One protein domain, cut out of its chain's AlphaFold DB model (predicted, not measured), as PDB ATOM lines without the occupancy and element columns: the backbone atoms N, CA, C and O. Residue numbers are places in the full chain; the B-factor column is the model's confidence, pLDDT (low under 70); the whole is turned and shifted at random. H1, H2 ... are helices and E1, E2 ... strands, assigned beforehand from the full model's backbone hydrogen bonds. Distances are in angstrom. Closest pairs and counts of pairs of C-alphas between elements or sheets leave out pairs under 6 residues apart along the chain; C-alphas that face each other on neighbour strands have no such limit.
ATOM      1  N   GLU A  84      45.860 -15.229  46.275       92.38
ATOM      2  CA  GLU A  84      45.583 -14.633  44.962       92.38
ATOM      3  C   GLU A  84      44.965 -15.670  44.021       92.38
ATOM      4  O   GLU A  84      43.944 -15.391  43.395       92.38
ATOM      5  N   ASN A  85      45.517 -16.886  44.005       91.69
ATOM      6  CA  ASN A  85      44.995 -17.989  43.200       91.69
ATOM      7  C   ASN A  85      43.558 -18.348  43.601       91.69
ATOM      8  O   ASN A  85      42.684 -18.402  42.739       91.69
ATOM      9  N   ILE A  86      43.277 -18.494  44.902       94.69
ATOM     10  CA  ILE A  86      41.923 -18.788  45.400       94.69
ATOM     11  C   ILE A  86      40.929 -17.697  44.984       94.69
ATOM     12  O   ILE A  86      39.824 -18.003  44.540       94.69
ATOM     13  N   VAL A  87      41.301 -16.419  45.113       92.19
ATOM     14  CA  VAL A  87      40.427 -15.303  44.719       92.19
ATOM     15  C   VAL A  87      40.204 -15.288  43.205       92.19
ATOM     16  O   VAL A  87      39.069 -15.113  42.760       92.19
ATOM     17  N   SER A  88      41.259 -15.501  42.416       89.56
ATOM     18  CA  SER A  88      41.188 -15.564  40.953       89.56
ATOM     19  C   SER A  88      40.274 -16.693  40.475       89.56
ATOM     20  O   SER A  88      39.419 -16.483  39.613       89.56
ATOM     21  N   GLU A  89      40.389 -17.877  41.080       90.44
ATOM     22  CA  GLU A  89      39.555 -19.035  40.762       90.44
ATOM     23  C   GLU A  89      38.096 -18.835  41.166       90.44
ATOM     24  O   GLU A  89      37.199 -19.129  40.370       90.44
ATOM     25  N   ALA A  90      37.856 -18.314  42.374       91.19
ATOM     26  CA  ALA A  90      36.517 -18.092  42.909       91.19
ATOM     27  C   ALA A  90      35.735 -17.039  42.114       91.19
ATOM     28  O   ALA A  90      34.520 -17.157  41.964       91.19
ATOM     29  N   LEU A  91      36.422 -16.011  41.608       90.44
ATOM     30  CA  LEU A  91      35.811 -14.914  40.852       90.44
ATOM     31  C   LEU A  91      35.951 -15.066  39.333       90.44
ATOM     32  O   LEU A  91      35.450 -14.217  38.595       90.44
ATOM     33  N   ILE A  92      36.583 -16.152  38.876       89.00
ATOM     34  CA  ILE A  92      36.804 -16.474  37.463       89.00
ATOM     35  C   ILE A  92      37.466 -15.280  36.744       89.00
ATOM     36  O   ILE A  92      36.952 -14.761  35.757       89.00
ATOM     37  N   PHE A  93      38.595 -14.803  37.280       84.56
ATOM     38  CA  PHE A  93      39.386 -13.722  36.664       84.56
ATOM     39  C   PHE A  93      40.300 -14.199  35.536       84.56
ATOM     40  O   PHE A  93      40.877 -13.383  34.810       84.56
ATOM     41  N   ASP A  94      40.445 -15.512  35.396       76.56
ATOM     42  CA  ASP A  94      41.196 -16.088  34.301       76.56
ATOM     43  C   ASP A  94      40.410 -16.034  32.981       76.56
ATOM     44  O   ASP A  94      39.196 -16.237  32.940       76.56
ATOM     45  N   ASP A  95      41.128 -15.785  31.892       66.69
ATOM     46  CA  ASP A  95      40.594 -15.392  30.585       66.69
ATOM     47  C   ASP A  95      41.233 -16.208  29.434       66.69
ATOM     48  O   ASP A  95      41.455 -15.707  28.320       66.69
ATOM     49  N   GLU A  96      41.561 -17.478  29.675       64.44
ATOM     50  CA  GLU A  96      42.114 -18.363  28.639       64.44
ATOM     51  C   GLU A  96      41.111 -18.731  27.528       64.44
ATOM     52  O   GLU A  96      41.514 -19.176  26.454       64.44
ATOM     53  N   ALA A  97      39.815 -18.455  27.720       60.78
ATOM     54  CA  ALA A  97      38.733 -18.832  26.800       60.78
ATOM     55  C   ALA A  97      38.863 -18.277  25.363       60.78
ATOM     56  O   ALA A  97      38.211 -18.771  24.450       60.78
ATOM     57  N   PHE A  98      39.705 -17.264  25.136       63.94
ATOM     58  CA  PHE A  98      39.861 -16.598  23.835       63.94
ATOM     59  C   PHE A  98      41.120 -16.999  23.065       63.94
ATOM     60  O   PHE A  98      41.373 -16.460  21.988       63.94
ATOM     61  N   ALA A  99      41.941 -17.903  23.608       63.47
ATOM     62  CA  ALA A  99      43.154 -18.350  22.926       63.47
ATOM     63  C   ALA A  99      42.845 -19.164  21.657       63.47
ATOM     64  O   ALA A  99      43.677 -19.238  20.755       63.47
ATOM     65  N   GLN A 100      41.651 -19.758  21.583       68.31
ATOM     66  CA  GLN A 100      41.240 -20.629  20.491       68.31
ATOM     67  C   GLN A 100      39.920 -20.145  19.901       68.31
ATOM     68  O   GLN A 100      38.916 -20.012  20.598       68.31
ATOM     69  N   ALA A 101      39.924 -19.877  18.597       73.44
ATOM     70  CA  ALA A 101      38.683 -19.655  17.876       73.44
ATOM     71  C   ALA A 101      37.966 -21.006  17.718       73.44
ATOM     72  O   ALA A 101      38.617 -21.969  17.312       73.44
ATOM     73  N   PRO A 102      36.654 -21.098  17.992       77.62
ATOM     74  CA  PRO A 102      35.907 -22.307  17.676       77.62
ATOM     75  C   PRO A 102      35.979 -22.583  16.166       77.62
ATOM     76  O   PRO A 102      36.035 -21.661  15.345       77.62
ATOM     77  N   HIS A 103      36.023 -23.858  15.799       78.69
ATOM     78  CA  HIS A 103      36.056 -24.329  14.414       78.69
ATOM     79  C   HIS A 103      34.853 -25.245  14.169       78.69
ATOM     80  O   HIS A 103      34.338 -25.837  15.110       78.69
ATOM     81  N   GLY A 104      34.416 -25.362  12.914       83.25
ATOM     82  CA  GLY A 104      33.297 -26.234  12.539       83.25
ATOM     83  C   GLY A 104      31.918 -25.571  12.602       83.25
ATOM     84  O   GLY A 104      31.793 -24.345  12.660       83.25
ATOM     85  N   GLY A 105      30.875 -26.401  12.511       84.56
ATOM     86  CA  GLY A 105      29.483 -25.972  12.650       84.56
ATOM     87  C   GLY A 105      29.186 -25.551  14.087       84.56
ATOM     88  O   GLY A 105      29.702 -26.149  15.026       84.56
ATOM     89  N   ILE A 106      28.375 -24.505  14.262       90.19
ATOM     90  CA  ILE A 106      27.985 -24.020  15.591       90.19
ATOM     91  C   ILE A 106      26.610 -24.590  15.929       90.19
ATOM     92  O   ILE A 106      25.611 -24.207  15.314       90.19
ATOM     93  N   ALA A 107      26.556 -25.455  16.937       90.19
ATOM     94  CA  ALA A 107      25.309 -25.879  17.555       90.19
ATOM     95  C   ALA A 107      24.947 -24.912  18.689       90.19
ATOM     96  O   ALA A 107      25.802 -24.534  19.490       90.19
ATOM     97  N   ILE A 108      23.679 -24.498  18.754       93.12
ATOM     98  CA  ILE A 108      23.175 -23.605  19.802       93.12
ATOM     99  C   ILE A 108      22.289 -24.407  20.749       93.12
ATOM    100  O   ILE A 108      21.317 -25.022  20.312       93.12
ATOM    101  N   SER A 109      22.575 -24.343  22.049       93.75
ATOM    102  CA  SER A 109      21.722 -24.930  23.082       93.75
ATOM    103  C   SER A 109      21.405 -23.934  24.191       93.75
ATOM    104  O   SER A 109      22.197 -23.048  24.517       93.75
ATOM    105  N   ALA A 110      20.230 -24.100  24.795       95.88
ATOM    106  CA  ALA A 110      19.887 -23.407  26.026       95.88
ATOM    107  C   ALA A 110      20.462 -24.140  27.241       95.88
ATOM    108  O   ALA A 110      20.545 -25.369  27.254       95.88
ATOM    109  N   PHE A 111      20.811 -23.383  28.276       95.12
ATOM    110  CA  PHE A 111      21.104 -23.920  29.600       95.12
ATOM    111  C   PHE A 111      20.570 -22.985  30.691       95.12
ATOM    112  O   PHE A 111      20.237 -21.820  30.453       95.12
ATOM    113  N   TYR A 112      20.480 -23.519  31.906       94.94
ATOM    114  CA  TYR A 112      19.919 -22.834  33.068       94.94
ATOM    115  C   TYR A 112      20.909 -22.856  34.233       94.94
ATOM    116  O   TYR A 112      21.912 -23.566  34.200       94.94
ATOM    117  N   GLN A 113      20.605 -22.115  35.298       95.31
ATOM    118  CA  GLN A 113      21.477 -21.977  36.472       95.31
ATOM    119  C   GLN A 113      21.825 -23.306  37.160       95.31
ATOM    120  O   GLN A 113      22.878 -23.416  37.780       95.31
ATOM    121  N   GLN A 114      21.000 -24.346  36.998       95.38
ATOM    122  CA  GLN A 114      21.301 -25.697  37.477       95.38
ATOM    123  C   GLN A 114      22.615 -26.263  36.902       95.38
ATOM    124  O   GLN A 114      23.305 -27.019  37.589       95.38
ATOM    125  N   ALA A 115      23.032 -25.816  35.710       95.50
ATOM    126  CA  ALA A 115      24.305 -26.194  35.099       95.50
ATOM    127  C   ALA A 115      25.522 -25.823  35.964       95.50
ATOM    128  O   ALA A 115      26.538 -26.502  35.894       95.50
ATOM    129  N   TRP A 116      25.429 -24.813  36.840       95.00
ATOM    130  CA  TRP A 116      26.505 -24.499  37.793       95.00
ATOM    131  C   TRP A 116      26.788 -25.637  38.781       95.00
ATOM    132  O   TRP A 116      27.886 -25.707  39.324       95.00
ATOM    133  N   ARG A 117      25.817 -26.526  39.027       94.75
ATOM    134  CA  ARG A 117      25.974 -27.692  39.909       94.75
ATOM    135  C   ARG A 117      26.300 -28.965  39.138       94.75
ATOM    136  O   ARG A 117      27.080 -29.776  39.617       94.75
ATOM    137  N   GLU A 118      25.687 -29.142  37.972       95.31
ATOM    138  CA  GLU A 118      25.779 -30.384  37.195       95.31
ATOM    139  C   GLU A 118      26.970 -30.394  36.238       95.31
ATOM    140  O   GLU A 118      27.678 -31.392  36.123       95.31
ATOM    141  N   THR A 119      27.195 -29.277  35.549       93.94
ATOM    142  CA  THR A 119      28.165 -29.143  34.457       93.94
ATOM    143  C   THR A 119      28.864 -27.776  34.502       93.94
ATOM    144  O   THR A 119      28.837 -27.043  33.513       93.94
ATOM    145  N   PRO A 120      29.542 -27.408  35.612       93.25
ATOM    146  CA  PRO A 120      30.037 -26.046  35.863       93.25
ATOM    147  C   PRO A 120      31.009 -25.506  34.804       93.25
ATOM    148  O   PRO A 120      31.161 -24.292  34.681       93.25
ATOM    149  N   ALA A 121      31.642 -26.380  34.019       91.38
ATOM    150  CA  ALA A 121      32.512 -25.990  32.914       91.38
ATOM    151  C   ALA A 121      31.784 -25.148  31.847       91.38
ATOM    152  O   ALA A 121      32.343 -24.160  31.375       91.38
ATOM    153  N   LEU A 122      30.534 -25.487  31.507       91.00
ATOM    154  CA  LEU A 122      29.747 -24.759  30.504       91.00
ATOM    155  C   LEU A 122      29.432 -23.313  30.935       91.00
ATOM    156  O   LEU A 122      29.829 -22.389  30.222       91.00
ATOM    157  N   PRO A 123      28.762 -23.061  32.077       93.69
ATOM    158  CA  PRO A 123      28.476 -21.700  32.502       93.69
ATOM    159  C   PRO A 123      29.751 -20.918  32.844       93.69
ATOM    160  O   PRO A 123      29.776 -19.713  32.606       93.69
ATOM    161  N   ARG A 124      30.831 -21.573  33.309       92.00
ATOM    162  CA  ARG A 124      32.147 -20.933  33.476       92.00
ATOM    163  C   ARG A 124      32.696 -20.414  32.146       92.00
ATOM    164  O   ARG A 124      33.049 -19.242  32.071       92.00
ATOM    165  N   ALA A 125      32.718 -21.243  31.102       89.38
ATOM    166  CA  ALA A 125      33.196 -20.841  29.777       89.38
ATOM    167  C   ALA A 125      32.334 -19.723  29.166       89.38
ATOM    168  O   ALA A 125      32.859 -18.757  28.612       89.38
ATOM    169  N   VAL A 126      31.009 -19.807  29.321       90.44
ATOM    170  CA  VAL A 126      30.082 -18.757  28.871       90.44
ATOM    171  C   VAL A 126      30.315 -17.457  29.637       90.44
ATOM    172  O   VAL A 126      30.367 -16.396  29.020       90.44
ATOM    173  N   TYR A 127      30.504 -17.521  30.957       90.00
ATOM    174  CA  TYR A 127      30.824 -16.344  31.761       90.00
ATOM    175  C   TYR A 127      32.128 -15.689  31.294       90.00
ATOM    176  O   TYR A 127      32.125 -14.487  31.051       90.00
ATOM    177  N   GLN A 128      33.199 -16.467  31.099       86.62
ATOM    178  CA  GLN A 128      34.488 -15.971  30.595       86.62
ATOM    179  C   GLN A 128      34.353 -15.299  29.220       86.62
ATOM    180  O   GLN A 128      34.924 -14.237  28.978       86.62
ATOM    181  N   LEU A 129      33.550 -15.879  28.321       85.19
ATOM    182  CA  LEU A 129      33.274 -15.294  27.009       85.19
ATOM    183  C   LEU A 129      32.524 -13.954  27.124       85.19
ATOM    184  O   LEU A 129      32.895 -12.967  26.483       85.19
ATOM    185  N   LEU A 130      31.465 -13.909  27.937       86.19
ATOM    186  CA  LEU A 130      30.641 -12.712  28.117       86.19
ATOM    187  C   LEU A 130      31.411 -11.591  28.820       86.19
ATOM    188  O   LEU A 130      31.358 -10.442  28.375       86.19
ATOM    189  N   SER A 131      32.146 -11.920  29.884       81.69
ATOM    190  CA  SER A 131      32.938 -10.967  30.658       81.69
ATOM    191  C   SER A 131      34.078 -10.392  29.812       81.69
ATOM    192  O   SER A 131      34.215  -9.172  29.724       81.69
ATOM    193  N   GLY A 132      34.819 -11.228  29.079       77.31
ATOM    194  CA  GLY A 132      35.920 -10.781  28.224       77.31
ATOM    195  C   GLY A 132      35.485  -9.933  27.019       77.31
ATOM    196  O   GLY A 132      36.263  -9.108  26.530       77.31
ATOM    197  N   ALA A 133      34.242 -10.084  26.546       76.12
ATOM    198  CA  ALA A 133      33.675  -9.262  25.473       76.12
ATOM    199  C   ALA A 133      33.112  -7.910  25.959       76.12
ATOM    200  O   ALA A 133      32.944  -6.977  25.152       76.12
ATOM    201  N   HIS A 134      32.818  -7.799  27.258       73.44
ATOM    202  CA  HIS A 134      32.231  -6.617  27.874       73.44
ATOM    203  C   HIS A 134      33.277  -5.536  28.165       73.44
ATOM    204  O   HIS A 134      34.438  -5.804  28.459       73.44
ATOM    205  N   TYR A 135      32.858  -4.271  28.084       62.47
ATOM    206  CA  TYR A 135      33.752  -3.144  28.369       62.47
ATOM    207  C   TYR A 135      34.012  -2.960  29.869       62.47
ATOM    208  O   TYR A 135      34.945  -2.256  30.214       62.47
ATOM    209  N   ARG A 136      33.197  -3.560  30.747       67.75
ATOM    210  CA  ARG A 136      33.382  -3.571  32.201       67.75
ATOM    211  C   ARG A 136      32.926  -4.906  32.754       67.75
ATOM    212  O   ARG A 136      31.816  -5.335  32.450       67.75
ATOM    213  N   THR A 137      33.784  -5.517  33.559       68.69
ATOM    214  CA  THR A 137      33.498  -6.753  34.288       68.69
ATOM    215  C   THR A 137      33.326  -6.449  35.769       68.69
ATOM    216  O   THR A 137      33.985  -5.557  36.311       68.69
ATOM    217  N   SER A 138      32.398  -7.148  36.420       81.25
ATOM    218  CA  SER A 138      32.218  -7.085  37.866       81.25
ATOM    219  C   SER A 138      31.865  -8.468  38.416       81.25
ATOM    220  O   SER A 138      31.010  -9.142  37.842       81.25
ATOM    221  N   PRO A 139      32.404  -8.870  39.582       84.88
ATOM    222  CA  PRO A 139      31.958 -10.067  40.303       84.88
ATOM    223  C   PRO A 139      30.445 -10.112  40.581       84.88
ATOM    224  O   PRO A 139      29.874 -11.182  40.790       84.88
ATOM    225  N   LEU A 140      29.773  -8.955  40.576       88.88
ATOM    226  CA  LEU A 140      28.314  -8.875  40.668       88.88
ATOM    227  C   LEU A 140      27.617  -9.572  39.496       88.88
ATOM    228  O   LEU A 140      26.544 -10.138  39.694       88.88
ATOM    229  N   ASP A 141      28.211  -9.553  38.305       89.38
ATOM    230  CA  ASP A 141      27.650 -10.207  37.123       89.38
ATOM    231  C   ASP A 141      27.753 -11.729  37.239       89.38
ATOM    232  O   ASP A 141      26.783 -12.418  36.932       89.38
ATOM    233  N   LEU A 142      28.853 -12.250  37.801       91.94
ATOM    234  CA  LEU A 142      28.971 -13.672  38.142       91.94
ATOM    235  C   LEU A 142      27.892 -14.093  39.142       91.94
ATOM    236  O   LEU A 142      27.151 -15.042  38.892       91.94
ATOM    237  N   ARG A 143      27.732 -13.344  40.242       94.44
ATOM    238  CA  ARG A 143      26.678 -13.616  41.235       94.44
ATOM    239  C   ARG A 143      25.285 -13.596  40.598       94.44
ATOM    240  O   ARG A 143      24.462 -14.455  40.901       94.44
ATOM    241  N   ARG A 144      24.998 -12.628  39.722       94.00
ATOM    242  CA  ARG A 144      23.715 -12.572  38.999       94.00
ATOM    243  C   ARG A 144      23.529 -13.800  38.117       94.00
ATOM    244  O   ARG A 144      22.464 -14.405  38.157       94.00
ATOM    245  N   MET A 145      24.561 -14.185  37.371       94.69
ATOM    246  CA  MET A 145      24.528 -15.359  36.503       94.69
ATOM    247  C   MET A 145      24.275 -16.650  37.294       94.69
ATOM    248  O   MET A 145      23.552 -17.519  36.811       94.69
ATOM    249  N   MET A 146      24.827 -16.764  38.503       94.81
ATOM    250  CA  MET A 146      24.659 -17.929  39.376       94.81
ATOM    251  C   MET A 146      23.282 -17.992  40.043       94.81
ATOM    252  O   MET A 146      22.631 -19.032  39.962       94.81
ATOM    253  N   ASP A 147      22.830 -16.892  40.655       94.44
ATOM    254  CA  ASP A 147      21.761 -16.952  41.663       94.44
ATOM    255  C   ASP A 147      20.554 -16.045  41.384       94.44
ATOM    256  O   ASP A 147      19.509 -16.203  42.021       94.44
ATOM    257  N   ALA A 148      20.663 -15.056  40.487       96.00
ATOM    258  CA  ALA A 148      19.541 -14.143  40.264       96.00
ATOM    259  C   ALA A 148      18.372 -14.888  39.600       96.00
ATOM    260  O   ALA A 148      18.592 -15.660  38.670       96.00
ATOM    261  N   PRO A 149      17.117 -14.652  40.009       94.88
ATOM    262  CA  PRO A 149      15.980 -15.292  39.366       94.88
ATOM    263  C   PRO A 149      15.802 -14.801  37.919       94.88
ATOM    264  O   PRO A 149      16.178 -13.678  37.570       94.88
ATOM    265  N   GLY A 150      15.192 -15.644  37.081       94.00
ATOM    266  CA  GLY A 150      14.802 -15.285  35.711       94.00
ATOM    267  C   GLY A 150      15.955 -15.163  34.710       94.00
ATOM    268  O   GLY A 150      15.776 -14.549  33.661       94.00
ATOM    269  N   GLN A 151      17.134 -15.712  35.018       95.19
ATOM    270  CA  GLN A 151      18.238 -15.764  34.061       95.19
ATOM    271  C   GLN A 151      18.078 -16.950  33.104       95.19
ATOM    272  O   GLN A 151      17.832 -18.082  33.522       95.19
ATOM    273  N   HIS A 152      18.271 -16.687  31.814       94.69
ATOM    274  CA  HIS A 152      18.242 -17.684  30.750       94.69
ATOM    275  C   HIS A 152      19.466 -17.498  29.863       94.69
ATOM    276  O   HIS A 152      19.809 -16.365  29.521       94.69
ATOM    277  N   PHE A 153      20.107 -18.598  29.476       95.88
ATOM    278  CA  PHE A 153      21.347 -18.551  28.712       95.88
ATOM    279  C   PHE A 153      21.265 -19.432  27.472       95.88
ATOM    280  O   PHE A 153      20.654 -20.501  27.486       95.88
ATOM    281  N   LEU A 154      21.922 -18.976  26.409       95.19
ATOM    282  CA  LEU A 154      22.179 -19.738  25.195       95.19
ATOM    283  C   LEU A 154      23.695 -19.817  25.004       95.19
ATOM    284  O   LEU A 154      24.390 -18.818  25.190       95.19
ATOM    285  N   ALA A 155      24.197 -20.986  24.626       92.44
ATOM    286  CA  ALA A 155      25.597 -21.201  24.290       92.44
ATOM    287  C   ALA A 155      25.707 -21.744  22.864       92.44
ATOM    288  O   ALA A 155      24.926 -22.608  22.472       92.44
ATOM    289  N   GLY A 156      26.677 -21.228  22.110       89.81
ATOM    290  CA  GLY A 156      27.106 -21.799  20.838       89.81
ATOM    291  C   GLY A 156      28.422 -22.544  21.034       89.81
ATOM    292  O   GLY A 156      29.371 -21.954  21.552       89.81
ATOM    293  N   TYR A 157      28.491 -23.807  20.633       80.44
ATOM    294  CA  TYR A 157      29.709 -24.619  20.690       80.44
ATOM    295  C   TYR A 157      29.995 -25.234  19.320       80.44
ATOM    296  O   TYR A 157      29.071 -25.505  18.552       80.44
ATOM    297  N   GLY A 158      31.286 -25.378  19.007       75.19
ATOM    298  CA  GLY A 158      31.717 -26.119  17.823       75.19
ATOM    299  C   GLY A 158      31.402 -27.602  18.002       75.19
ATOM    300  O   GLY A 158      31.572 -28.119  19.110       75.19
ATOM    301  N   GLU A 159      30.903 -28.242  16.946       59.56
ATOM    302  CA  GLU A 159      30.816 -29.710  16.862       59.56
ATOM    303  C   GLU A 159      32.194 -30.386  16.893       59.56
ATOM    304  O   GLU A 159      33.146 -29.845  16.278       59.56
TER     305      GLU A 159
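This is residues 84 to 159 of the 159 residues of the protein "Methionine tRNA cytidine acetyltransferase" of Salmonella enterica I (UniProt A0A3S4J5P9). One helix, H3, stands in the middle, with a narrow two-stranded ribbon, E1 and E2, near its residues 122 to 126, mainly through E2, and with H4 on another side of it, while short H2 sits at the corner by the beginning of H3. H1 lies at one end of the longest axis, and from it residues 92 to 105, with no named element, sweep to the ribbon at the other end; the parts meet loosely, through few close pairs. The printed part has 76 residues with four named helices and two named strands, in the order H1 E1 H2 H3 H4 E2; the sheet, E1 - E2, is antiparallel and the class is mixed, helices and strands. The whole is compact, with a radius of gyration of the C-alphas of 12.8 A and spans of 36 by 29 by 25 A.

Look first at E1, residues 106 to 111, and E2, residues 153 to 158, antiparallel neighbours whose directions stand at 150 degrees. N 109 and O 155 are 3.0 A apart and N 155 and O 109 are 2.9 A apart, within hydrogen-bond range. Go next to H3, residues 121 to 133: its closest C-alphas to E2 are Val 126 and Ala 155, 6.9 A apart. E1 and H3 are only just apart, at 8.2 A. H2, residues 115 to 118, touches H3 only at the corner by their link, with residues 122 to 124 of H3 alone; the closest C-alphas, of Trp 116 and Pro 123, are 6.3 A apart. H4, residues 139 to 147, is close to H3 but not clearly touching, with the closest C-alphas, of Tyr 127 and Leu 142, 7.2 A apart; they run opposite ways at a steep tilt of 36 degrees, only just past shallow. H1, residues 84 to 91, is close to H4 but not clearly touching, the closest C-alphas being those of Leu 91 and Pro 139, 6.2 A apart; H1 and H3 are apart. In H1, H3 and H4 every O i to N i+4 pair is within hydrogen-bond range, and H2 is too short for such a pair.

Find C-alpha 84 at (45.583, -14.633, 44.962), where H1 begins its 10.6 A. E1 covers 15.6 A, and H2 4.9 A. Find C-alpha 121 at (32.512, -25.990, 32.914); from there H3 runs 18.3 A. H4 covers 12.4 A, and E2 runs 16.8 A to C-alpha 158 at (31.717, -26.119, 17.823).

The two C-alphas farthest apart are those of Glu 84 and Gly 105, 37.8 A. The printed part has no cut; the link from H1 to E1, 14 residues, is long, and the other links are tight. Look for low confidence, pLDDT under 70, at residues 95 to 100, residues 135 to 137 and residue 159, the chain's last.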